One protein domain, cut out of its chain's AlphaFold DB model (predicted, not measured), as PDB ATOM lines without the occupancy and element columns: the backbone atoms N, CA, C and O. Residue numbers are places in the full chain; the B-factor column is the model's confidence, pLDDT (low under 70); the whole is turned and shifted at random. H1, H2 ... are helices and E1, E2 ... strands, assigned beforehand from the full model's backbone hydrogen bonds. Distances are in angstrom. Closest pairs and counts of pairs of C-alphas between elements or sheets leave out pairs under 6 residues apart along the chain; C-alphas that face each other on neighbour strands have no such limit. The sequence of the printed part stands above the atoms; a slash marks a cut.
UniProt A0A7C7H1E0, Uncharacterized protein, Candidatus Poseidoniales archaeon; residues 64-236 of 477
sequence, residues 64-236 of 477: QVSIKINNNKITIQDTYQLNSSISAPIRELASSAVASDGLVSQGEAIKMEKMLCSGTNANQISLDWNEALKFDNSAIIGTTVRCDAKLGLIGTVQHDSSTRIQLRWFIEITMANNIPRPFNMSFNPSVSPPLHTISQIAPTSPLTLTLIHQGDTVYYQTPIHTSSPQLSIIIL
ATOM      1  N   GLN A  64      46.074  52.186 -16.911       94.00
ATOM      2  CA  GLN A  64      47.021  51.797 -15.860       94.00
ATOM      3  C   GLN A  64      46.509  50.599 -15.069       94.00
ATOM      4  O   GLN A  64      45.479  50.671 -14.398       94.00
ATOM      5  N   VAL A  65      47.285  49.518 -15.077       95.25
ATOM      6  CA  VAL A  65      47.027  48.299 -14.312       95.25
ATOM      7  C   VAL A  65      48.048  48.193 -13.181       95.25
ATOM      8  O   VAL A  65      49.237  47.951 -13.393       95.25
ATOM      9  N   SER A  66      47.582  48.357 -11.943       95.62
ATOM     10  CA  SER A  66      48.392  48.186 -10.732       95.62
ATOM     11  C   SER A  66      47.971  46.932  -9.981       95.62
ATOM     12  O   SER A  66      46.930  46.913  -9.326       95.62
ATOM     13  N   ILE A  67      48.829  45.919  -9.972       95.44
ATOM     14  CA  ILE A  67      48.613  44.668  -9.250       95.44
ATOM     15  C   ILE A  67      49.416  44.716  -7.954       95.44
ATOM     16  O   ILE A  67      50.642  44.786  -7.972       95.44
ATOM     17  N   LYS A  68      48.738  44.668  -6.807       95.81
ATOM     18  CA  LYS A  68      49.388  44.623  -5.490       95.81
ATOM     19  C   LYS A  68      49.113  43.283  -4.827       95.81
ATOM     20  O   LYS A  68      47.960  42.907  -4.646       95.81
ATOM     21  N   ILE A  69      50.166  42.575  -4.448       93.56
ATOM     22  CA  ILE A  69      50.106  41.250  -3.832       93.56
ATOM     23  C   ILE A  69      50.553  41.370  -2.377       93.56
ATOM     24  O   ILE A  69      51.717  41.655  -2.088       93.56
ATOM     25  N   ASN A  70      49.620  41.112  -1.464       92.81
ATOM     26  CA  ASN A  70      49.834  41.121  -0.024       92.81
ATOM     27  C   ASN A  70      49.433  39.759   0.555       92.81
ATOM     28  O   ASN A  70      48.263  39.505   0.829       92.81
ATOM     29  N   ASN A  71      50.420  38.888   0.775       89.31
ATOM     30  CA  ASN A  71      50.238  37.533   1.309       89.31
ATOM     31  C   ASN A  71      49.283  36.679   0.454       89.31
ATOM     32  O   ASN A  71      49.707  36.172  -0.582       89.31
ATOM     33  N   ASN A  72      48.030  36.499   0.882       91.19
ATOM     34  CA  ASN A  72      46.977  35.766   0.168       91.19
ATOM     35  C   ASN A  72      45.950  36.681  -0.520       91.19
ATOM     36  O   ASN A  72      44.980  36.185  -1.086       91.19
ATOM     37  N   LYS A  73      46.118  38.003  -0.458       93.44
ATOM     38  CA  LYS A  73      45.198  38.977  -1.043       93.44
ATOM     39  C   LYS A  73      45.886  39.718  -2.180       93.44
ATOM     40  O   LYS A  73      46.935  40.334  -1.987       93.44
ATOM     41  N   ILE A  74      45.277  39.672  -3.356       93.75
ATOM     42  CA  ILE A  74      45.704  40.407  -4.542       93.75
ATOM     43  C   ILE A  74      44.698  41.531  -4.759       93.75
ATOM     44  O   ILE A  74      43.498  41.290  -4.818       93.75
ATOM     45  N   THR A  75      45.172  42.763  -4.864       95.31
ATOM     46  CA  THR A  75      44.345  43.915  -5.223       95.31
ATOM     47  C   THR A  75      44.827  44.463  -6.551       95.31
ATOM     48  O   THR A  75      45.944  44.974  -6.639       95.31
ATOM     49  N   ILE A  76      43.988  44.351  -7.566       96.50
ATOM     50  CA  ILE A  76      44.193  44.927  -8.887       96.50
ATOM     51  C   ILE A  76      43.444  46.252  -8.910       96.50
ATOM     52  O   ILE A  76      42.279  46.328  -8.520       96.50
ATOM     53  N   GLN A  77      44.132  47.298  -9.336       95.62
ATOM     54  CA  GLN A  77      43.540  48.587  -9.638       95.62
ATOM     55  C   GLN A  77      43.698  48.810 -11.138       95.62
ATOM     56  O   GLN A  77      44.810  49.058 -11.600       95.62
ATOM     57  N   ASP A  78      42.595  48.699 -11.869       95.12
ATOM     58  CA  ASP A  78      42.516  48.972 -13.304       95.12
ATOM     59  C   ASP A  78      41.950  50.377 -13.504       95.12
ATOM     60  O   ASP A  78      40.848  50.672 -13.037       95.12
ATOM     61  N   THR A  79      42.738  51.272 -14.093       94.38
ATOM     62  CA  THR A  79      42.424  52.700 -14.213       94.38
ATOM     63  C   THR A  79      42.363  53.104 -15.676       94.38
ATOM     64  O   THR A  79      43.336  52.941 -16.406       94.38
ATOM     65  N   TYR A  80      41.238  53.695 -16.064       92.56
ATOM     66  CA  TYR A  80      41.000  54.281 -17.377       92.56
ATOM     67  C   TYR A  80      40.866  55.788 -17.237       92.56
ATOM     68  O   TYR A  80      40.273  56.274 -16.267       92.56
ATOM     69  N   GLN A  81      41.370  56.526 -18.218       90.94
ATOM     70  CA  GLN A  81      41.200  57.971 -18.274       90.94
ATOM     71  C   GLN A  81      40.290  58.343 -19.428       90.94
ATOM     72  O   GLN A  81      40.460  57.881 -20.550       90.94
ATOM     73  N   LEU A  82      39.303  59.184 -19.139       89.38
ATOM     74  CA  LEU A  82      38.461  59.752 -20.177       89.38
ATOM     75  C   LEU A  82      39.154  60.975 -20.770       89.38
ATOM     76  O   LEU A  82      39.557  61.883 -20.034       89.38
ATOM     77  N   ASN A  83      39.222  61.032 -22.100       86.56
ATOM     78  CA  ASN A  83      39.698  62.206 -22.824       86.56
ATOM     79  C   ASN A  83      38.878  63.455 -22.417       86.56
ATOM     80  O   ASN A  83      37.733  63.368 -21.959       86.56
ATOM     81  N   SER A  84      39.465  64.637 -22.570       83.06
ATOM     82  CA  SER A  84      38.849  65.940 -22.320       83.06
ATOM     83  C   SER A  84      37.503  66.113 -23.036       83.06
ATOM     84  O   SER A  84      36.539  66.597 -22.435       83.06
ATOM     85  N   SER A  85      37.403  65.631 -24.279       82.81
ATOM     86  CA  SER A  85      36.189  65.677 -25.110       82.81
ATOM     87  C   SER A  85      34.981  64.977 -24.474       82.81
ATOM     88  O   SER A  85      33.843  65.392 -24.690       82.81
ATOM     89  N   ILE A  86      35.226  63.952 -23.655       86.25
ATOM     90  CA  ILE A  86      34.207  63.197 -22.914       86.25
ATOM     91  C   ILE A  86      34.077  63.739 -21.485       86.25
ATOM     92  O   ILE A  86      32.970  63.883 -20.961       86.25
ATOM     93  N   SER A  87      35.202  64.079 -20.855       89.56
ATOM     94  CA  SER A  87      35.253  64.548 -19.469       89.56
ATOM     95  C   SER A  87      34.489  65.858 -19.256       89.56
ATOM     96  O   SER A  87      33.740  65.972 -18.285       89.56
ATOM     97  N   ALA A  88      34.635  66.839 -20.154       88.44
ATOM     98  CA  ALA A  88      33.995  68.146 -20.000       88.44
ATOM     99  C   ALA A  88      32.449  68.072 -20.039       88.44
ATOM    100  O   ALA A  88      31.818  68.556 -19.095       88.44
ATOM    101  N   PRO A  89      31.803  67.401 -21.017       88.25
ATOM    102  CA  PRO A  89      30.351  67.201 -20.997       88.25
ATOM    103  C   PRO A  89      29.836  66.469 -19.749       88.25
ATOM    104  O   PRO A  89      28.771  66.800 -19.231       88.25
ATOM    105  N   ILE A  90      30.582  65.490 -19.226       90.56
ATOM    106  CA  ILE A  90      30.181  64.775 -18.003       90.56
ATOM    107  C   ILE A  90      30.212  65.708 -16.789       90.56
ATOM    108  O   ILE A  90      29.301  65.658 -15.963       90.56
ATOM    109  N   ARG A  91      31.212  66.593 -16.679       90.69
ATOM    110  CA  ARG A  91      31.245  67.623 -15.624       90.69
ATOM    111  C   ARG A  91      30.096  68.603 -15.744       90.69
ATOM    112  O   ARG A  91      29.537  69.019 -14.730       90.69
ATOM    113  N   GLU A  92      29.723  68.948 -16.966       89.19
ATOM    114  CA  GLU A  92      28.567  69.796 -17.215       89.19
ATOM    115  C   GLU A  92      27.264  69.170 -16.721       89.19
ATOM    116  O   GLU A  92      26.478  69.819 -16.027       89.19
ATOM    117  N   LEU A  93      27.083  67.875 -16.961       89.25
ATOM    118  CA  LEU A  93      25.962  67.131 -16.398       89.25
ATOM    119  C   LEU A  93      26.061  67.000 -14.870       89.25
ATOM    120  O   LEU A  93      25.054  67.119 -14.180       89.25
ATOM    121  N   ALA A  94      27.258  66.777 -14.323       90.19
ATOM    122  CA  ALA A  94      27.452  66.592 -12.886       90.19
ATOM    123  C   ALA A  94      27.183  67.880 -12.091       90.19
ATOM    124  O   ALA A  94      26.430  67.847 -11.125       90.19
ATOM    125  N   SER A  95      27.737  69.012 -12.530       89.94
ATOM    126  CA  SER A  95      27.566  70.339 -11.902       89.94
ATOM    127  C   SER A  95      26.171  70.945 -12.083       89.94
ATOM    128  O   SER A  95      25.894  72.033 -11.594       89.94
ATOM    129  N   SER A  96      25.291  70.281 -12.832       86.50
ATOM    130  CA  SER A  96      23.878  70.651 -12.950       86.50
ATOM    131  C   SER A  96      22.941  69.617 -12.320       86.50
ATOM    132  O   SER A  96      21.725  69.800 -12.350       86.50
ATOM    133  N   ALA A  97      23.480  68.545 -11.722       84.12
ATOM    134  CA  ALA A  97      22.688  67.429 -11.215       84.12
ATOM    135  C   ALA A  97      22.008  67.714  -9.867       84.12
ATOM    136  O   ALA A  97      20.969  67.115  -9.581       84.12
ATOM    137  N   VAL A  98      22.590  68.569  -9.014       84.69
ATOM    138  CA  VAL A  98      21.994  68.945  -7.720       84.69
ATOM    139  C   VAL A  98      21.852  70.455  -7.597       84.69
ATOM    140  O   VAL A  98      20.759  70.932  -7.295       84.69
ATOM    141  N   ALA A  99      22.921  71.212  -7.834       79.38
ATOM    142  CA  ALA A  99      22.917  72.663  -7.741       79.38
ATOM    143  C   ALA A  99      23.639  73.263  -8.946       79.38
ATOM    144  O   ALA A  99      24.795  72.966  -9.189       79.38
ATOM    145  N   SER A 100      22.978  74.161  -9.677       81.50
ATOM    146  CA  SER A 100      23.591  74.849 -10.819       81.50
ATOM    147  C   SER A 100      24.482  76.005 -10.345       81.50
ATOM    148  O   SER A 100      24.128  77.178 -10.465       81.50
ATOM    149  N   ASP A 101      25.626  75.672  -9.748       86.69
ATOM    150  CA  ASP A 101      26.659  76.629  -9.330       86.69
ATOM    151  C   ASP A 101      27.926  76.574 -10.208       86.69
ATOM    152  O   ASP A 101      28.851  77.373 -10.022       86.69
ATOM    153  N   GLY A 102      27.936  75.682 -11.207       85.12
ATOM    154  CA  GLY A 102      29.028  75.512 -12.167       85.12
ATOM    155  C   GLY A 102      30.244  74.779 -11.595       85.12
ATOM    156  O   GLY A 102      31.302  74.768 -12.231       85.12
ATOM    157  N   LEU A 103      30.117  74.181 -10.408       90.50
ATOM    158  CA  LEU A 103      31.141  73.381  -9.747       90.50
ATOM    159  C   LEU A 103      30.580  71.996  -9.439       90.50
ATOM    160  O   LEU A 103      29.419  71.837  -9.100       90.50
ATOM    161  N   VAL A 104      31.415  70.967  -9.531       91.12
ATOM    162  CA  VAL A 104      30.990  69.615  -9.156       91.12
ATOM    163  C   VAL A 104      31.236  69.410  -7.663       91.12
ATOM    164  O   VAL A 104      32.373  69.232  -7.208       91.12
ATOM    165  N   SER A 105      30.160  69.425  -6.883       91.56
ATOM    166  CA  SER A 105      30.202  69.136  -5.449       91.56
ATOM    167  C   SER A 105      30.457  67.646  -5.164       91.56
ATOM    168  O   SER A 105      30.316  66.779  -6.027       91.56
ATOM    169  N   GLN A 106      30.810  67.305  -3.917       90.81
ATOM    170  CA  GLN A 106      31.016  65.903  -3.521       90.81
ATOM    171  C   GLN A 106      29.744  65.054  -3.701       90.81
ATOM    172  O   GLN A 106      29.834  63.902  -4.118       90.81
ATOM    173  N   GLY A 107      28.566  65.615  -3.408       89.19
ATOM    174  CA  GLY A 107      27.289  64.917  -3.583       89.19
ATOM    175  C   GLY A 107      26.971  64.641  -5.054       89.19
ATOM    176  O   GLY A 107      26.551  63.537  -5.396       89.19
ATOM    177  N   GLU A 108      27.227  65.610  -5.934       91.75
ATOM    178  CA  GLU A 108      27.065  65.455  -7.386       91.75
ATOM    179  C   GLU A 108      28.043  64.443  -7.969       91.75
ATOM    180  O   GLU A 108      27.640  63.581  -8.748       91.75
ATOM    181  N   ALA A 109      29.303  64.480  -7.532       91.81
ATOM    182  CA  ALA A 109      30.306  63.514  -7.957       91.81
ATOM    183  C   ALA A 109      29.937  62.079  -7.563       91.81
ATOM    184  O   ALA A 109      30.127  61.177  -8.367       91.81
ATOM    185  N   ILE A 110      29.372  61.852  -6.368       91.00
ATOM    186  CA  ILE A 110      28.927  60.513  -5.936       91.00
ATOM    187  C   ILE A 110      27.733  60.031  -6.772       91.00
ATOM    188  O   ILE A 110      27.664  58.860  -7.151       91.00
ATOM    189  N   LYS A 111      26.784  60.919  -7.098       90.38
ATOM    190  CA  LYS A 111      25.664  60.572  -7.988       90.38
ATOM    191  C   LYS A 111      26.166  60.216  -9.390       90.38
ATOM    192  O   LYS A 111      25.726  59.216  -9.956       90.38
ATOM    193  N   MET A 112      27.107  61.000  -9.915       91.31
ATOM    194  CA  MET A 112      27.715  60.753 -11.219       91.31
ATOM    195  C   MET A 112      28.556  59.471 -11.219       91.31
ATOM    196  O   MET A 112      28.424  58.659 -12.123       91.31
ATOM    197  N   GLU A 113      29.341  59.213 -10.174       91.75
ATOM    198  CA  GLU A 113      30.069  57.953  -9.987       91.75
ATOM    199  C   GLU A 113      29.121  56.755 -10.031       91.75
ATOM    200  O   GLU A 113      29.359  55.808 -10.777       91.75
ATOM    201  N   LYS A 114      28.009  56.809  -9.286       90.12
ATOM    202  CA  LYS A 114      27.012  55.736  -9.308       90.12
ATOM    203  C   LYS A 114      26.458  55.524 -10.716       90.12
ATOM    204  O   LYS A 114      26.241  54.379 -11.095       90.12
ATOM    205  N   MET A 115      26.264  56.589 -11.496       89.19
ATOM    206  CA  MET A 115      25.840  56.490 -12.894       89.19
ATOM    207  C   MET A 115      26.908  55.813 -13.764       89.19
ATOM    208  O   MET A 115      26.596  54.832 -14.436       89.19
ATOM    209  N   LEU A 116      28.159  56.274 -13.702       90.19
ATOM    210  CA  LEU A 116      29.277  55.745 -14.495       90.19
ATOM    211  C   LEU A 116      29.587  54.275 -14.163       90.19
ATOM    212  O   LEU A 116      29.931  53.500 -15.051       90.19
ATOM    213  N   CYS A 117      29.398  53.879 -12.903       90.31
ATOM    214  CA  CYS A 117      29.632  52.520 -12.422       90.31
ATOM    215  C   CYS A 117      28.396  51.598 -12.503       90.31
ATOM    216  O   CYS A 117      28.541  50.389 -12.307       90.31
ATOM    217  N   SER A 118      27.189  52.116 -12.776       86.44
ATOM    218  CA  SER A 118      25.923  51.356 -12.654       86.44
ATOM    219  C   SER A 118      25.799  50.140 -13.583       86.44
ATOM    220  O   SER A 118      25.073  49.208 -13.249       86.44
ATOM    221  N   GLY A 119      26.520  50.121 -14.707       83.19
ATOM    222  CA  GLY A 119      26.531  49.006 -15.667       83.19
ATOM    223  C   GLY A 119      27.513  47.875 -15.339       83.19
ATOM    224  O   GLY A 119      27.619  46.919 -16.099       83.19
ATOM    225  N   THR A 120      28.254  47.971 -14.231       87.00
ATOM    226  CA  THR A 120      29.355  47.048 -13.920       87.00
ATOM    227  C   THR A 120      28.838  45.645 -13.581       87.00
ATOM    228  O   THR A 120      28.247  45.431 -12.521       87.00
ATOM    229  N   ASN A 121      29.136  44.653 -14.425       90.75
ATOM    230  CA  ASN A 121      28.910  43.242 -14.108       90.75
ATOM    231  C   ASN A 121      30.127  42.651 -13.374       90.75
ATOM    232  O   ASN A 121      31.120  42.263 -13.990       90.75
ATOM    233  N   ALA A 122      30.038  42.563 -12.044       91.31
ATOM    234  CA  ALA A 122      31.126  42.061 -11.203       91.31
ATOM    235  C   ALA A 122      31.538  40.613 -11.526       91.31
ATOM    236  O   ALA A 122      32.719  40.282 -11.409       91.31
ATOM    237  N   ASN A 123      30.598  39.761 -11.951       91.94
ATOM    238  CA  ASN A 123      30.891  38.365 -12.283       91.94
ATOM    239  C   ASN A 123      31.726  38.273 -13.561       91.94
ATOM    240  O   ASN A 123      32.722  37.556 -13.573       91.94
ATOM    241  N   GLN A 124      31.365  39.039 -14.596       91.69
ATOM    242  CA  GLN A 124      32.111  39.058 -15.855       91.69
ATOM    243  C   GLN A 124      33.538  39.568 -15.644       91.69
ATOM    244  O   GLN A 124      34.489  38.881 -15.991       91.69
ATOM    245  N   ILE A 125      33.692  40.703 -14.956       93.62
ATOM    246  CA  ILE A 125      35.012  41.279 -14.653       93.62
ATOM    247  C   ILE A 125      35.862  40.297 -13.845       93.62
ATOM    248  O   ILE A 125      37.057  40.157 -14.088       93.62
ATOM    249  N   SER A 126      35.254  39.599 -12.883       92.88
ATOM    250  CA  SER A 126      35.967  38.583 -12.108       92.88
ATOM    251  C   SER A 126      36.461  37.444 -12.998       92.88
ATOM    252  O   SER A 126      37.590  37.000 -12.823       92.88
ATOM    253  N   LEU A 127      35.651  36.977 -13.953       92.38
ATOM    254  CA  LEU A 127      36.049  35.937 -14.904       92.38
ATOM    255  C   LEU A 127      37.184  36.413 -15.820       92.38
ATOM    256  O   LEU A 127      38.195  35.719 -15.911       92.38
ATOM    257  N   ASP A 128      37.060  37.607 -16.403       92.81
ATOM    258  CA  ASP A 128      38.059  38.180 -17.314       92.81
ATOM    259  C   ASP A 128      39.426  38.326 -16.622       92.81
ATOM    260  O   ASP A 128      40.460  37.917 -17.152       92.81
ATOM    261  N   TRP A 129      39.440  38.840 -15.386       93.75
ATOM    262  CA  TRP A 129      40.673  38.990 -14.607       93.75
ATOM    263  C   TRP A 129      41.247  37.661 -14.113       93.75
ATOM    264  O   TRP A 129      42.470  37.509 -14.068       93.75
ATOM    265  N   ASN A 130      40.398  36.692 -13.770       90.44
ATOM    266  CA  ASN A 130      40.845  35.353 -13.390       90.44
ATOM    267  C   ASN A 130      41.461  34.597 -14.580       90.44
ATOM    268  O   ASN A 130      42.360  33.781 -14.387       90.44
ATOM    269  N   GLU A 131      40.998  34.852 -15.805       91.12
ATOM    270  CA  GLU A 131      41.598  34.289 -17.016       91.12
ATOM    271  C   GLU A 131      42.905  35.000 -17.393       91.12
ATOM    272  O   GLU A 131      43.879  34.344 -17.783       91.12
ATOM    273  N   ALA A 132      42.943  36.328 -17.243       92.06
ATOM    274  CA  ALA A 132      44.103  37.141 -17.583       92.06
ATOM    275  C   ALA A 132      45.299  36.923 -16.645       92.06
ATOM    276  O   ALA A 132      46.447  37.042 -17.081       92.06
ATOM    277  N   LEU A 133      45.052  36.595 -15.373       91.81
ATOM    278  CA  LEU A 133      46.080  36.396 -14.352       91.81
ATOM    279  C   LEU A 133      46.175  34.925 -13.957       91.81
ATOM    280  O   LEU A 133      45.308  34.407 -13.255       91.81
ATOM    281  N   LYS A 134      47.271  34.256 -14.330       88.81
ATOM    282  CA  LYS A 134      47.510  32.865 -13.915       88.81
ATOM    283  C   LYS A 134      48.750  32.758 -13.044       88.81
ATOM    284  O   LYS A 134      49.816  33.276 -13.383       88.81
ATOM    285  N   PHE A 135      48.589  32.034 -11.945       87.06
ATOM    286  CA  PHE A 135      49.636  31.683 -10.994       87.06
ATOM    287  C   PHE A 135      49.790  30.164 -10.973       87.06
ATOM    288  O   PHE A 135      48.791  29.450 -10.910       87.06
ATOM    289  N   ASP A 136      51.028  29.671 -10.978       78.38
ATOM    290  CA  ASP A 136      51.297  28.244 -11.203       78.38
ATOM    291  C   ASP A 136      50.712  27.316 -10.117       78.38
ATOM    292  O   ASP A 136      50.370  26.180 -10.424       78.38
ATOM    293  N   ASN A 137      50.556  27.774  -8.862       69.81
ATOM    294  CA  ASN A 137      50.233  26.905  -7.712       69.81
ATOM    295  C   ASN A 137      49.264  27.515  -6.675       69.81
ATOM    296  O   ASN A 137      49.371  27.246  -5.473       69.81
ATOM    297  N   SER A 138      48.313  28.348  -7.090       76.50
ATOM    298  CA  SER A 138      47.381  28.982  -6.146       76.50
ATOM    299  C   SER A 138      45.956  29.010  -6.678       76.50
ATOM    300  O   SER A 138      45.707  29.531  -7.759       76.50
ATOM    301  N   ALA A 139      45.024  28.470  -5.893       84.06
ATOM    302  CA  ALA A 139      43.597  28.518  -6.189       84.06
ATOM    303  C   ALA A 139      42.974  29.830  -5.691       84.06
ATOM    304  O   ALA A 139      43.383  30.363  -4.656       84.06
ATOM    305  N   ILE A 140      41.971  30.316  -6.415       88.44
ATOM    306  CA  ILE A 140      41.193  31.511  -6.076       88.44
ATOM    307  C   ILE A 140      39.999  31.083  -5.212       88.44
ATOM    308  O   ILE A 140      39.278  30.158  -5.579       88.44
ATOM    309  N   ILE A 141      39.801  31.729  -4.059       88.25
ATOM    310  CA  ILE A 141      38.658  31.491  -3.158       88.25
ATOM    311  C   ILE A 141      37.478  32.372  -3.561       88.25
ATOM    312  O   ILE A 141      36.336  31.924  -3.592       88.25
ATOM    313  N   GLY A 142      37.750  33.643  -3.839       88.50
ATOM    314  CA  GLY A 142      36.712  34.615  -4.134       88.50
ATOM    315  C   GLY A 142      37.280  35.925  -4.641       88.50
ATOM    316  O   GLY A 142      38.414  36.292  -4.321       88.50
ATOM    317  N   THR A 143      36.449  36.628  -5.401       93.19
ATOM    318  CA  THR A 143      36.773  37.906  -6.022       93.19
ATOM    319  C   THR A 143      35.688  38.915  -5.671       93.19
ATOM    320  O   THR A 143      34.502  38.592  -5.681       93.19
ATOM    321  N   THR A 144      36.086  40.140  -5.343       93.88
ATOM    322  CA  THR A 144      35.160  41.261  -5.158       93.88
ATOM    323  C   THR A 144      35.570  42.407  -6.065       93.88
ATOM    324  O   THR A 144      36.757  42.672  -6.233       93.88
ATOM    325  N   VAL A 145      34.587  43.079  -6.661       94.75
ATOM    326  CA  VAL A 145      34.806  44.173  -7.612       94.75
ATOM    327  C   VAL A 145      34.139  45.430  -7.072       94.75
ATOM    328  O   VAL A 145      32.991  45.391  -6.628       94.75
ATOM    329  N   ARG A 146      34.856  46.553  -7.103       93.81
ATOM    330  CA  ARG A 146      34.333  47.883  -6.771       93.81
ATOM    331  C   ARG A 146      34.762  48.877  -7.839       93.81
ATOM    332  O   ARG A 146      35.883  48.793  -8.320       93.81
ATOM    333  N   CYS A 147      33.891  49.816  -8.175       93.94
ATOM    334  CA  CYS A 147      34.167  50.885  -9.131       93.94
ATOM    335  C   CYS A 147      34.192  52.231  -8.398       93.94
ATOM    336  O   CYS A 147      33.417  52.427  -7.462       93.94
ATOM    337  N   ASP A 148      35.097  53.118  -8.800       93.69
ATOM    338  CA  ASP A 148      35.241  54.487  -8.304       93.69
ATOM    339  C   ASP A 148      35.567  55.416  -9.477       93.69
ATOM    340  O   ASP A 148      36.485  55.152 -10.253       93.69
ATOM    341  N   ALA A 149      34.833  56.519  -9.583       91.12
ATOM    342  CA  ALA A 149      34.961  57.508 -10.650       91.12
ATOM    343  C   ALA A 149      35.075  58.950 -10.122       91.12
ATOM    344  O   ALA A 149      34.827  59.908 -10.847       91.12
ATOM    345  N   LYS A 150      35.401  59.139  -8.835       86.00
ATOM    346  CA  LYS A 150      35.385  60.467  -8.185       86.00
ATOM    347  C   LYS A 150      36.502  61.398  -8.652       86.00
ATOM    348  O   LYS A 150      36.368  62.623  -8.570       86.00
ATOM    349  N   LEU A 151      37.627  60.824  -9.071       88.69
ATOM    350  CA  LEU A 151      38.808  61.579  -9.469       88.69
ATOM    351  C   LEU A 151      38.564  62.288 -10.802       88.69
ATOM    352  O   LEU A 151      38.070  61.697 -11.757       88.69
ATOM    353  N   GLY A 152      38.890  63.579 -10.840       86.38
ATOM    354  CA  GLY A 152      38.596  64.437 -11.987       86.38
ATOM    355  C   GLY A 152      37.141  64.909 -12.075       86.38
ATOM    356  O   GLY A 152      36.819  65.644 -13.006       86.38
ATOM    357  N   LEU A 153      36.281  64.534 -11.119       90.25
ATOM    358  CA  LEU A 153      34.944  65.105 -10.936       90.25
ATOM    359  C   LEU A 153      34.932  66.104  -9.778       90.25
ATOM    360  O   LEU A 153      34.650  67.277  -9.987       90.25
ATOM    361  N   ILE A 154      35.257  65.668  -8.560       90.88
ATOM    362  CA  ILE A 154      35.095  66.495  -7.352       90.88
ATOM    363  C   ILE A 154      35.906  67.793  -7.451       90.88
ATOM    364  O   ILE A 154      37.114  67.762  -7.674       90.88
ATOM    365  N   GLY A 155      35.249  68.932  -7.212       87.00
ATOM    366  CA  GLY A 155      35.899  70.243  -7.148       87.00
ATOM    367  C   GLY A 155      36.321  70.807  -8.505       87.00
ATOM    368  O   GLY A 155      37.066  71.786  -8.541       87.00
ATOM    369  N   THR A 156      35.862  70.207  -9.604       89.62
ATOM    370  CA  THR A 156      36.111  70.707 -10.961       89.62
ATOM    371  C   THR A 156      35.041  71.704 -11.401       89.62
ATOM    372  O   THR A 156      33.919  71.705 -10.892       89.62
ATOM    373  N   VAL A 157      35.413  72.578 -12.337       88.44
ATOM    374  CA  VAL A 157      34.509  73.557 -12.958       88.44
ATOM    375  C   VAL A 157      33.809  72.911 -14.154       88.44
ATOM    376  O   VAL A 157      34.410  72.102 -14.859       88.44
ATOM    377  N   GLN A 158      32.565  73.317 -14.418       83.88
ATOM    378  CA  GLN A 158      31.707  72.843 -15.512       83.88
ATOM    379  C   GLN A 158      32.421  72.688 -16.870       83.88
ATOM    380  O   GLN A 158      32.212  71.700 -17.564       83.88
ATOM    381  N   HIS A 159      33.272  73.649 -17.242       80.88
ATOM    382  CA  HIS A 159      33.955  73.697 -18.542       80.88
ATOM    383  C   HIS A 159      35.473  73.516 -18.433       80.88
ATOM    384  O   HIS A 159      36.226  74.021 -19.264       80.88
ATOM    385  N   ASP A 160      35.942  72.840 -17.387       84.38
ATOM    386  CA  ASP A 160      37.352  72.483 -17.293       84.38
ATOM    387  C   ASP A 160      37.686  71.414 -18.341       84.38
ATOM    388  O   ASP A 160      37.142  70.312 -18.301       84.38
ATOM    389  N   SER A 161      38.575  71.746 -19.275       78.81
ATOM    390  CA  SER A 161      39.086  70.831 -20.300       78.81
ATOM    391  C   SER A 161      40.453  70.237 -19.941       78.81
ATOM    392  O   SER A 161      40.966  69.411 -20.690       78.81
ATOM    393  N   SER A 162      41.067  70.667 -18.835       83.06
ATOM    394  CA  SER A 162      42.422  70.258 -18.450       83.06
ATOM    395  C   SER A 162      42.433  68.997 -17.594       83.06
ATOM    396  O   SER A 162      43.252  68.107 -17.795       83.06
ATOM    397  N   THR A 163      41.504  68.891 -16.645       88.56
ATOM    398  CA  THR A 163      41.408  67.702 -15.802       88.56
ATOM    399  C   THR A 163      40.740  66.568 -16.580       88.56
ATOM    400  O   THR A 163      39.813  66.791 -17.363       88.56
ATOM    401  N   ARG A 164      41.153  65.322 -16.348       89.06
ATOM    402  CA  ARG A 164      40.522  64.120 -16.922       89.06
ATOM    403  C   ARG A 164      39.794  63.343 -15.837       89.06
ATOM    404  O   ARG A 164      40.261  63.290 -14.700       89.06
ATOM    405  N   ILE A 165      38.634  62.780 -16.167       92.06
ATOM    406  CA  ILE A 165      37.912  61.890 -15.254       92.06
ATOM    407  C   ILE A 165      38.601  60.527 -15.275       92.06
ATOM    408  O   ILE A 165      38.821  59.961 -16.346       92.06
ATOM    409  N   GLN A 166      38.925  59.999 -14.094       93.06
ATOM    410  CA  GLN A 166      39.531  58.676 -13.955       93.06
ATOM    411  C   GLN A 166      38.500  57.675 -13.450       93.06
ATOM    412  O   GLN A 166      37.922  57.850 -12.375       93.06
ATOM    413  N   LEU A 167      38.317  56.601 -14.209       93.19
ATOM    414  CA  LEU A 167      37.483  55.463 -13.850       93.19
ATOM    415  C   LEU A 167      38.384  54.356 -13.317       93.19
ATOM    416  O   LEU A 167      39.329  53.950 -13.990       93.19
ATOM    417  N   ARG A 168      38.114  53.871 -12.108       94.25
ATOM    418  CA  ARG A 168      38.959  52.889 -11.428       94.25
ATOM    419  C   ARG A 168      38.144  51.699 -10.973       94.25
ATOM    420  O   ARG A 168      37.196  51.855 -10.206       94.25
ATOM    421  N   TRP A 169      38.578  50.510 -11.359       95.06
ATOM    422  CA  TRP A 169      38.055  49.255 -10.847       95.06
ATOM    423  C   TRP A 169      39.054  48.639  -9.879       95.06
ATOM    424  O   TRP A 169      40.197  48.345 -10.221       95.06
ATOM    425  N   PHE A 170      38.602  48.449  -8.647       95.56
ATOM    426  CA  PHE A 170      39.305  47.717  -7.612       95.56
ATOM    427  C   PHE A 170      38.795  46.281  -7.615       95.56
ATOM    428  O   PHE A 170      37.684  46.012  -7.155       95.56
ATOM    429  N   ILE A 171      39.610  45.368  -8.135       95.69
ATOM    430  CA  ILE A 171      39.351  43.931  -8.086       95.69
ATOM    431  C   ILE A 171      40.212  43.336  -6.978       95.69
ATOM    432  O   ILE A 171      41.440  43.359  -7.028       95.69
ATOM    433  N   GLU A 172      39.566  42.812  -5.951       95.81
ATOM    434  CA  GLU A 172      40.221  42.129  -4.849       95.81
ATOM    435  C   GLU A 172      40.006  40.626  -4.987       95.81
ATOM    436  O   GLU A 172      38.879  40.148  -4.873       95.81
ATOM    437  N   ILE A 173      41.096  39.894  -5.206       93.88
ATOM    438  CA  ILE A 173      41.127  38.439  -5.328       93.88
ATOM    439  C   ILE A 173      41.738  37.862  -4.051       93.88
ATOM    440  O   ILE A 173      42.824  38.254  -3.614       93.88
ATOM    441  N   THR A 174      41.038  36.908  -3.451       92.81
ATOM    442  CA  THR A 174      41.495  36.156  -2.280       92.81
ATOM    443  C   THR A 174      41.964  34.772  -2.708       92.81
ATOM    444  O   THR A 174      41.244  34.034  -3.379       92.81
ATOM    445  N   MET A 175      43.188  34.421  -2.331       91.38
ATOM    446  CA  MET A 175      43.845  33.171  -2.703       91.38
ATOM    447  C   MET A 175      43.769  32.156  -1.561       91.38
ATOM    448  O   MET A 175      43.807  32.522  -0.385       91.38
ATOM    449  N   ALA A 176      43.724  30.868  -1.907       91.06
ATOM    450  CA  ALA A 176      43.739  29.753  -0.957       91.06
ATOM    451  C   ALA A 176      45.028  29.713  -0.128       91.06
ATOM    452  O   ALA A 176      45.003  29.429   1.067       91.06
ATOM    453  N   ASN A 177      46.147  30.039  -0.774       90.44
ATOM    454  CA  ASN A 177      47.476  30.017  -0.186       90.44
ATOM    455  C   ASN A 177      48.124  31.401  -0.291       90.44
ATOM    456  O   ASN A 177      47.833  32.173  -1.205       90.44
ATOM    457  N   ASN A 178      49.046  31.691   0.627       88.88
ATOM    458  CA  ASN A 178      49.927  32.849   0.496       88.88
ATOM    459  C   ASN A 178      50.826  32.693  -0.741       88.88
ATOM    460  O   ASN A 178      51.230  31.576  -1.066       88.88
ATOM    461  N   ILE A 179      51.190  33.812  -1.371       87.69
ATOM    462  CA  ILE A 179      52.119  33.871  -2.508       87.69
ATOM    463  C   ILE A 179      53.495  34.360  -2.009       87.69
ATOM    464  O   ILE A 179      53.760  35.573  -1.999       87.69
ATOM    465  N   PRO A 180      54.375  33.460  -1.518       87.56
ATOM    466  CA  PRO A 180      55.741  33.820  -1.153       87.56
ATOM    467  C   PRO A 180      56.607  34.031  -2.401       87.56
ATOM    468  O   PRO A 180      56.336  33.485  -3.466       87.56
ATOM    469  N   ARG A 181      57.695  34.793  -2.255       87.75
ATOM    470  CA  ARG A 181      58.765  34.840  -3.262       87.75
ATOM    471  C   ARG A 181      59.678  33.608  -3.101       87.75
ATOM    472  O   ARG A 181      59.947  33.239  -1.957       87.75
ATOM    473  N   PRO A 182      60.222  33.018  -4.179       89.75
ATOM    474  CA  PRO A 182      60.005  33.361  -5.581       89.75
ATOM    475  C   PRO A 182      58.684  32.797  -6.118       89.75
ATOM    476  O   PRO A 182      58.238  31.736  -5.688       89.75
ATOM    477  N   PHE A 183      58.091  33.484  -7.090       88.94
ATOM    478  CA  PHE A 183      56.921  32.983  -7.807       88.94
ATOM    479  C   PHE A 183      56.973  33.380  -9.278       88.94
ATOM    480  O   PHE A 183      57.616  34.360  -9.658       88.94
ATOM    481  N   ASN A 184      56.285  32.590 -10.091       90.94
ATOM    482  CA  ASN A 184      56.055  32.864 -11.495       90.94
ATOM    483  C   ASN A 184      54.581  33.221 -11.686       90.94
ATOM    484  O   ASN A 184      53.690  32.634 -11.065       90.94
ATOM    485  N   MET A 185      54.355  34.225 -12.514       90.81
ATOM    486  CA  MET A 185      53.047  34.764 -12.817       90.81
ATOM    487  C   MET A 185      52.970  35.010 -14.312       90.81
ATOM    488  O   MET A 185      53.923  35.493 -14.919       90.81
ATOM    489  N   SER A 186      51.820  34.717 -14.898       91.94
ATOM    490  CA  SER A 186      51.553  35.063 -16.285       91.94
ATOM    491  C   SER A 186      50.405  36.060 -16.378       91.94
ATOM    492  O   SER A 186      49.410  35.935 -15.660       91.94
ATOM    493  N   PHE A 187      50.572  37.058 -17.242       93.62
ATOM    494  CA  PHE A 187      49.612  38.135 -17.458       93.62
ATOM    495  C   PHE A 187      49.267  38.244 -18.941       93.62
ATOM    496  O   PHE A 187      50.158  38.367 -19.782       93.62
ATOM    497  N   ASN A 188      47.977  38.184 -19.255       93.44
ATOM    498  CA  ASN A 188      47.468  38.456 -20.591       93.44
ATOM    499  C   ASN A 188      47.077  39.945 -20.713       93.44
ATOM    500  O   ASN A 188      46.147  40.365 -20.023       93.44
ATOM    501  N   PRO A 189      47.744  40.736 -21.577       90.31
ATOM    502  CA  PRO A 189      47.430  42.153 -21.755       90.31
ATOM    503  C   PRO A 189      46.104  42.394 -22.490       90.31
ATOM    504  O   PRO A 189      45.545  43.478 -22.365       90.31
ATOM    505  N   SER A 190      45.545  41.399 -23.191       88.69
ATOM    506  CA  SER A 190      44.267  41.510 -23.914       88.69
ATOM    507  C   SER A 190      43.024  41.457 -23.003       88.69
ATOM    508  O   SER A 190      41.946  41.061 -23.444       88.69
ATOM    509  N   VAL A 191      43.151  41.800 -21.715       90.94
ATOM    510  CA  VAL A 191      42.020  41.817 -20.777       90.94
ATOM    511  C   VAL A 191      41.020  42.903 -21.185       90.94
ATOM    512  O   VAL A 191      41.349  44.094 -21.200       90.94
ATOM    513  N   SER A 192      39.796  42.482 -21.516       87.31
ATOM    514  CA  SER A 192      38.732  43.374 -21.989       87.31
ATOM    515  C   SER A 192      38.400  44.451 -20.953       87.31
ATOM    516  O   SER A 192      38.412  44.171 -19.749       87.31
ATOM    517  N   PRO A 193      38.055  45.677 -21.385       88.69
ATOM    518  CA  PRO A 193      37.457  46.645 -20.487       88.69
ATOM    519  C   PRO A 193      36.108  46.165 -19.935       88.69
ATOM    520  O   PRO A 193      35.405  45.400 -20.607       88.69
ATOM    521  N   PRO A 194      35.713  46.642 -18.736       89.88
ATOM    522  CA  PRO A 194      34.405  46.380 -18.145       89.88
ATOM    523  C   PRO A 194      33.250  46.634 -19.120       89.88
ATOM    524  O   PRO A 194      32.956  47.775 -19.498       89.88
ATOM    525  N   LEU A 195      32.577  45.553 -19.521       86.19
ATOM    526  CA  LEU A 195      31.494  45.621 -20.496       86.19
ATOM    527  C   LEU A 195      30.292  46.415 -19.970       86.19
ATOM    528  O   LEU A 195      30.028  46.438 -18.769       86.19
ATOM    529  N   HIS A 196      29.550  47.046 -20.887       83.06
ATOM    530  CA  HIS A 196      28.362  47.868 -20.602       83.06
ATOM    531  C   HIS A 196      28.620  49.084 -19.701       83.06
ATOM    532  O   HIS A 196      27.689  49.652 -19.123       83.06
ATOM    533  N   THR A 197      29.876  49.507 -19.595       86.38
ATOM    534  CA  THR A 197      30.260  50.727 -18.893       86.38
ATOM    535  C   THR A 197      30.951  51.699 -19.839       86.38
ATOM    536  O   THR A 197      31.323  51.365 -20.964       86.38
ATOM    537  N   ILE A 198      31.159  52.919 -19.351       85.88
ATOM    538  CA  ILE A 198      31.849  53.970 -20.092       85.88
ATOM    539  C   ILE A 198      33.333  53.648 -20.373       85.88
ATOM    540  O   ILE A 198      33.936  54.301 -21.214       85.88
ATOM    541  N   SER A 199      33.941  52.625 -19.756       87.31
ATOM    542  CA  SER A 199      35.315  52.231 -20.118       87.31
ATOM    543  C   SER A 199      35.439  51.685 -21.540       87.31
ATOM    544  O   SER A 199      36.544  51.639 -22.056       87.31
ATOM    545  N   GLN A 200      34.339  51.271 -22.182       84.19
ATOM    546  CA  GLN A 200      34.367  50.791 -23.572       84.19
ATOM    547  C   GLN A 200      34.673  51.893 -24.596       84.19
ATOM    548  O   GLN A 200      35.050  51.578 -25.716       84.19
ATOM    549  N   ILE A 201      34.482  53.163 -24.231       81.38
ATOM    550  CA  ILE A 201      34.797  54.308 -25.099       81.38
ATOM    551  C   ILE A 201      36.132  54.969 -24.734       81.38
ATOM    552  O   ILE A 201      36.480  55.991 -25.317       81.38
ATOM    553  N   ALA A 202      36.827  54.451 -23.719       84.94
ATOM    554  CA  ALA A 202      38.151  54.920 -23.341       84.94
ATOM    555  C   ALA A 202      39.213  54.119 -24.113       84.94
ATOM    556  O   ALA A 202      38.993  52.921 -24.329       84.94
ATOM    557  N   PRO A 203      40.363  54.724 -24.457       83.06
ATOM    558  CA  PRO A 203      41.489  53.987 -25.019       83.06
ATOM    559  C   PRO A 203      41.872  52.814 -24.109       83.06
ATOM    560  O   PRO A 203      41.986  52.950 -22.883       83.06
ATOM    561  N   THR A 204      41.986  51.621 -24.695       85.44
ATOM    562  CA  THR A 204      42.249  50.374 -23.946       85.44
ATOM    563  C   THR A 204      43.681  49.878 -24.090       85.44
ATOM    564  O   THR A 204      44.126  49.051 -23.285       85.44
ATOM    565  N   SER A 205      44.371  50.381 -25.105       89.00
ATOM    566  CA  SER A 205      45.720  50.050 -25.517       89.00
ATOM    567  C   SER A 205      46.394  51.351 -25.959       89.00
ATOM    568  O   SER A 205      45.701  52.169 -26.551       89.00
ATOM    569  N   PRO A 206      47.689  51.543 -25.663       92.56
ATOM    570  CA  PRO A 206      48.525  50.687 -24.825       92.56
ATOM    571  C   PRO A 206      48.174  50.797 -23.328       92.56
ATOM    572  O   PRO A 206      47.308  51.561 -22.906       92.56
ATOM    573  N   LEU A 207      48.815  49.974 -22.492       93.00
ATOM    574  CA  LEU A 207      48.653  50.004 -21.037       93.00
ATOM    575  C   LEU A 207      49.989  50.005 -20.288       93.00
ATOM    576  O   LEU A 207      50.995  49.465 -20.752       93.00
ATOM    577  N   THR A 208      49.975  50.564 -19.080       94.62
ATOM    578  CA  THR A 208      51.077  50.495 -18.112       94.62
ATOM    579  C   THR A 208      50.805  49.399 -17.089       94.62
ATOM    580  O   THR A 208      49.763  49.408 -16.429       94.62
ATOM    581  N   LEU A 209      51.764  48.490 -16.886       94.94
ATOM    582  CA  LEU A 209      51.683  47.447 -15.864       94.94
ATOM    583  C   LEU A 209      52.654  47.725 -14.719       94.94
ATOM    584  O   LEU A 209      53.870  47.809 -14.910       94.94
ATOM    585  N   THR A 210      52.116  47.782 -13.503       95.38
ATOM    586  CA  THR A 210      52.901  47.903 -12.272       95.38
ATOM    587  C   THR A 210      52.570  46.759 -11.317       95.38
ATOM    588  O   THR A 210      51.404  46.476 -11.041       95.38
ATOM    589  N   LEU A 211      53.598  46.075 -10.812       94.81
ATOM    590  CA  LEU A 211      53.455  44.958  -9.878       94.81
ATOM    591  C   LEU A 211      54.156  45.285  -8.566       94.81
ATOM    592  O   LEU A 211      55.367  45.516  -8.522       94.81
ATOM    593  N   ILE A 212      53.386  45.256  -7.488       94.50
ATOM    594  CA  ILE A 212      53.842  45.568  -6.137       94.50
ATOM    595  C   ILE A 212      53.675  44.317  -5.277       94.50
ATOM    596  O   ILE A 212      52.571  43.793  -5.153       94.50
ATOM    597  N   HIS A 213      54.745  43.836  -4.648       92.94
ATOM    598  CA  HIS A 213      54.702  42.695  -3.726       92.94
ATOM    599  C   HIS A 213      55.120  43.146  -2.331       92.94
ATOM    600  O   HIS A 213      56.232  43.636  -2.146       92.94
ATOM    601  N   GLN A 214      54.225  43.000  -1.347       89.00
ATOM    602  CA  GLN A 214      54.471  43.386   0.052       89.00
ATOM    603  C   GLN A 214      55.015  44.825   0.216       89.00
ATOM    604  O   GLN A 214      55.820  45.096   1.103       89.00
ATOM    605  N   GLY A 215      54.571  45.747  -0.643       87.31
ATOM    606  CA  GLY A 215      54.974  47.160  -0.640       87.31
ATOM    607  C   GLY A 215      56.177  47.511  -1.524       87.31
ATOM    608  O   GLY A 215      56.364  48.690  -1.808       87.31
ATOM    609  N   ASP A 216      56.938  46.530  -2.017       88.00
ATOM    610  CA  ASP A 216      58.051  46.756  -2.945       88.00
ATOM    611  C   ASP A 216      57.540  46.708  -4.401       88.00
ATOM    612  O   ASP A 216      56.850  45.761  -4.781       88.00
ATOM    613  N   THR A 217      57.889  47.687  -5.244       89.69
ATOM    614  CA  THR A 217      57.661  47.613  -6.702       89.69
ATOM    615  C   THR A 217      58.643  46.620  -7.314       89.69
ATOM    616  O   THR A 217      59.852  46.852  -7.294       89.69
ATOM    617  N   VAL A 218      58.137  45.508  -7.840       89.62
ATOM    618  CA  VAL A 218      58.961  44.402  -8.354       89.62
ATOM    619  C   VAL A 218      58.999  44.372  -9.879       89.62
ATOM    620  O   VAL A 218      59.986  43.922 -10.454       89.62
ATOM    621  N   TYR A 219      57.946  44.859 -10.535       92.00
ATOM    622  CA  TYR A 219      57.869  44.924 -11.990       92.00
ATOM    623  C   TYR A 219      57.214  46.228 -12.429       92.00
ATOM    624  O   TYR A 219      56.224  46.662 -11.835       92.00
ATOM    625  N   TYR A 220      57.769  46.829 -13.473       93.88
ATOM    626  CA  TYR A 220      57.240  48.013 -14.129       93.88
ATOM    627  C   TYR A 220      57.536  47.897 -15.621       93.88
ATOM    628  O   TYR A 220      58.686  47.664 -15.996       93.88
ATOM    629  N   GLN A 221      56.512  48.051 -16.453       92.56
ATOM    630  CA  GLN A 221      56.671  48.107 -17.900       92.56
ATOM    631  C   GLN A 221      55.612  49.023 -18.514       92.56
ATOM    632  O   GLN A 221      54.435  48.961 -18.150       92.56
ATOM    633  N   THR A 222      56.060  49.841 -19.460       92.00
ATOM    634  CA  THR A 222      55.249  50.713 -20.309       92.00
ATOM    635  C   THR A 222      56.008  50.969 -21.622       92.00
ATOM    636  O   THR A 222      57.243  51.027 -21.568       92.00
ATOM    637  N   PRO A 223      55.338  51.098 -22.777       91.06
ATOM    638  CA  PRO A 223      53.951  50.711 -23.051       91.06
ATOM    639  C   PRO A 223      53.805  49.194 -23.289       91.06
ATOM    640  O   PRO A 223      54.748  48.509 -23.694       91.06
ATOM    641  N   ILE A 224      52.619  48.642 -23.020       91.56
ATOM    642  CA  ILE A 224      52.238  47.269 -23.384       91.56
ATOM    643  C   ILE A 224      50.992  47.331 -24.266       91.56
ATOM    644  O   ILE A 224      49.931  47.731 -23.795       91.56
ATOM    645  N   HIS A 225      51.094  46.891 -25.517       89.50
ATOM    646  CA  HIS A 225      49.945  46.836 -26.425       89.50
ATOM    647  C   HIS A 225      49.092  45.596 -26.146       89.50
ATOM    648  O   HIS A 225      49.629  44.523 -25.844       89.50
ATOM    649  N   THR A 226      47.774  45.707 -26.300       85.75
ATOM    650  CA  THR A 226      46.821  44.597 -26.078       85.75
ATOM    651  C   THR A 226      47.021  43.422 -27.038       85.75
ATOM    652  O   THR A 226      46.655  42.297 -26.699       85.75
ATOM    653  N   SER A 227      47.644  43.653 -28.197       83.94
ATOM    654  CA  SER A 227      48.035  42.636 -29.186       83.94
ATOM    655  C   SER A 227      49.294  41.840 -28.804       83.94
ATOM    656  O   SER A 227      49.642  40.861 -29.472       83.94
ATOM    657  N   SER A 228      49.988  42.235 -27.731       85.19
ATOM    658  CA  SER A 228      51.214  41.577 -27.276       85.19
ATOM    659  C   SER A 228      50.940  40.158 -26.753       85.19
ATOM    660  O   SER A 228      49.889  39.902 -26.162       85.19
ATOM    661  N   PRO A 229      51.892  39.217 -26.904       88.50
ATOM    662  CA  PRO A 229      51.751  37.879 -26.338       88.50
ATOM    663  C   PRO A 229      51.696  37.916 -24.803       88.50
ATOM    664  O   PRO A 229      52.150  38.866 -24.168       88.50
ATOM    665  N   GLN A 230      51.193  36.834 -24.204       88.75
ATOM    666  CA  GLN A 230      51.132  36.675 -22.749       88.75
ATOM    667  C   GLN A 230      52.519  36.861 -22.105       88.75
ATOM    668  O   GLN A 230      53.484  36.191 -22.478       88.75
ATOM    669  N   LEU A 231      52.604  37.745 -21.110       89.44
ATOM    670  CA  LEU A 231      53.839  38.055 -20.397       89.44
ATOM    671  C   LEU A 231      54.072  37.034 -19.284       89.44
ATOM    672  O   LEU A 231      53.178  36.791 -18.473       89.44
ATOM    673  N   SER A 232      55.278  36.471 -19.205       90.25
ATOM    674  CA  SER A 232      55.733  35.654 -18.076       90.25
ATOM    675  C   SER A 232      56.651  36.474 -17.169       90.25
ATOM    676  O   SER A 232      57.751  36.876 -17.546       90.25
ATOM    677  N   ILE A 233      56.184  36.746 -15.953       90.38
ATOM    678  CA  ILE A 233      56.867  37.581 -14.966       90.38
ATOM    679  C   ILE A 233      57.411  36.670 -13.869       90.38
ATOM    680  O   ILE A 233      56.663  36.067 -13.096       90.38
ATOM    681  N   ILE A 234      58.738  36.596 -13.786       89.31
ATOM    682  CA  ILE A 234      59.440  35.794 -12.785       89.31
ATOM    683  C   ILE A 234      59.920  36.718 -11.673       89.31
ATOM    684  O   ILE A 234      60.796  37.557 -11.880       89.31
ATOM    685  N   ILE A 235      59.372  36.536 -10.472       88.88
ATOM    686  CA  ILE A 235      59.775  37.292  -9.291       88.88
ATOM    687  C   ILE A 235      60.709  36.446  -8.441       88.88
ATOM    688  O   ILE A 235      60.333  35.403  -7.907       88.88
ATOM    689  N   LEU A 236      61.933  36.938  -8.279       87.06
ATOM    690  CA  LEU A 236      62.955  36.293  -7.467       87.06
ATOM    691  C   LEU A 236      62.746  36.569  -5.973       87.06
ATOM    692  O   LEU A 236      62.108  37.546  -5.566       87.06
TER     693      LEU A 236
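This is residues 64 to 236 of the 477 residues of an uncharacterized protein of Candidatus Poseidoniales archaeon (UniProt A0A7C7H1E0). A twisted sheet of six strands forms a long wall, with H3 and the short helix H4 over one face; near one end a small second sheet of three strands, E3, E6 and E9, follows on from H3, and at the other end H1, H2 and the long links 95 to 105 and 149 to 165 make a head. The large sheet runs E4, E5, E2, E1, E7, E8 and is mixed; the small one runs E3, E6, E9 and is antiparallel throughout. The printed part has 173 residues with four named helices and nine named strands, along the chain E1, E2, H1, H2, H3, E3, E4, E5, E6, H4, E7, E8, E9, and its class is mixed, helices and strands. It is compact, with a radius of gyration of the C-alphas of 17.6 A, but elongated in outline, spanning 55 by 29 by 29 A.

In the large sheet, E4 is residues 140 to 148, 23.8 A long from first to last C-alpha; E5, the longest strand by residues, is 166 to 175, 28.2 A; E2 is 73 to 81, 26.0 A. E1 is 64 to 70, beginning at C-alpha 64 at (47.021, 51.797, -15.860). E7 is 207 to 213 and E8 is 216 to 224, 21.3 A. In the small sheet, E3 is 133 to 135, E6 is 183 to 187, and E9 is 231 to 235, ending at C-alpha 235 at (59.775, 37.292, -9.291). H1 is 84 to 94, 14.8 A; H2 is 106 to 117, 16.1 A, with C-alpha 106 at (31.016, 65.903, -3.521); H3 is 122 to 132, 15.3 A; H4 is 198 to 201, 5.8 A.

In the large sheet E4 and E8 are the edge strands. E4 and E5, a hairpin, are antiparallel at 164 degrees, with N 146 and O 170 2.9 A apart. E5 and E2 are antiparallel, with N 76 and O 171 at 2.8 A. E2 and E1, another hairpin, have N 66 and O 77 at 2.9 A. E1 and E7 are parallel at 12 degrees, with N 67 and O 210 at 2.8 A. The hairpin E7 and E8 has N 211 and O 219 at 2.9 A. The sheet has two layers with H2 and H3, helices on one face of a sheet. H3 lies over E4 and E5 at a height over the sheet of 8.6 A and runs across the strands, only just, at 63 degrees to E4 on the local plane; its closest C-alphas to E4 are those of Ala 122 and Val 145, 5.6 A. H4, on the same face as H3, lies only just over E2, with 3 of its C-alphas on that strand. H2 stands at the sheet's level, at a height of 3.0 A. Its residues 108 to 112 alone touch H1, at a steep tilt of 59 degrees, opposite ways; the closest C-alphas are those of Ala 94 and Glu 108, 5.6 A. H1 is not on the sheet. In the small sheet N 134 and O 186 are 3.0 A apart between E3 and E6, and N 185 and O 233 3.0 A between E6 and E9. The closest C-alphas of E8 and E9 are those of Val 218 and Ile 235, 7.2 A. Every O i to N i+4 pair is within hydrogen-bond range in H2 and H3, and 6 of 7 in H1; H4 is too short for such a pair.

The two C-alphas farthest apart are those of Ser 100 and Pro 182, 55.4 A. The printed part has no cut. The links H1 to H2 and E4 to E5 are long, with 11 and 17 residues. The mean pLDDT of the printed part is 89.7, and residue 137 is under 70.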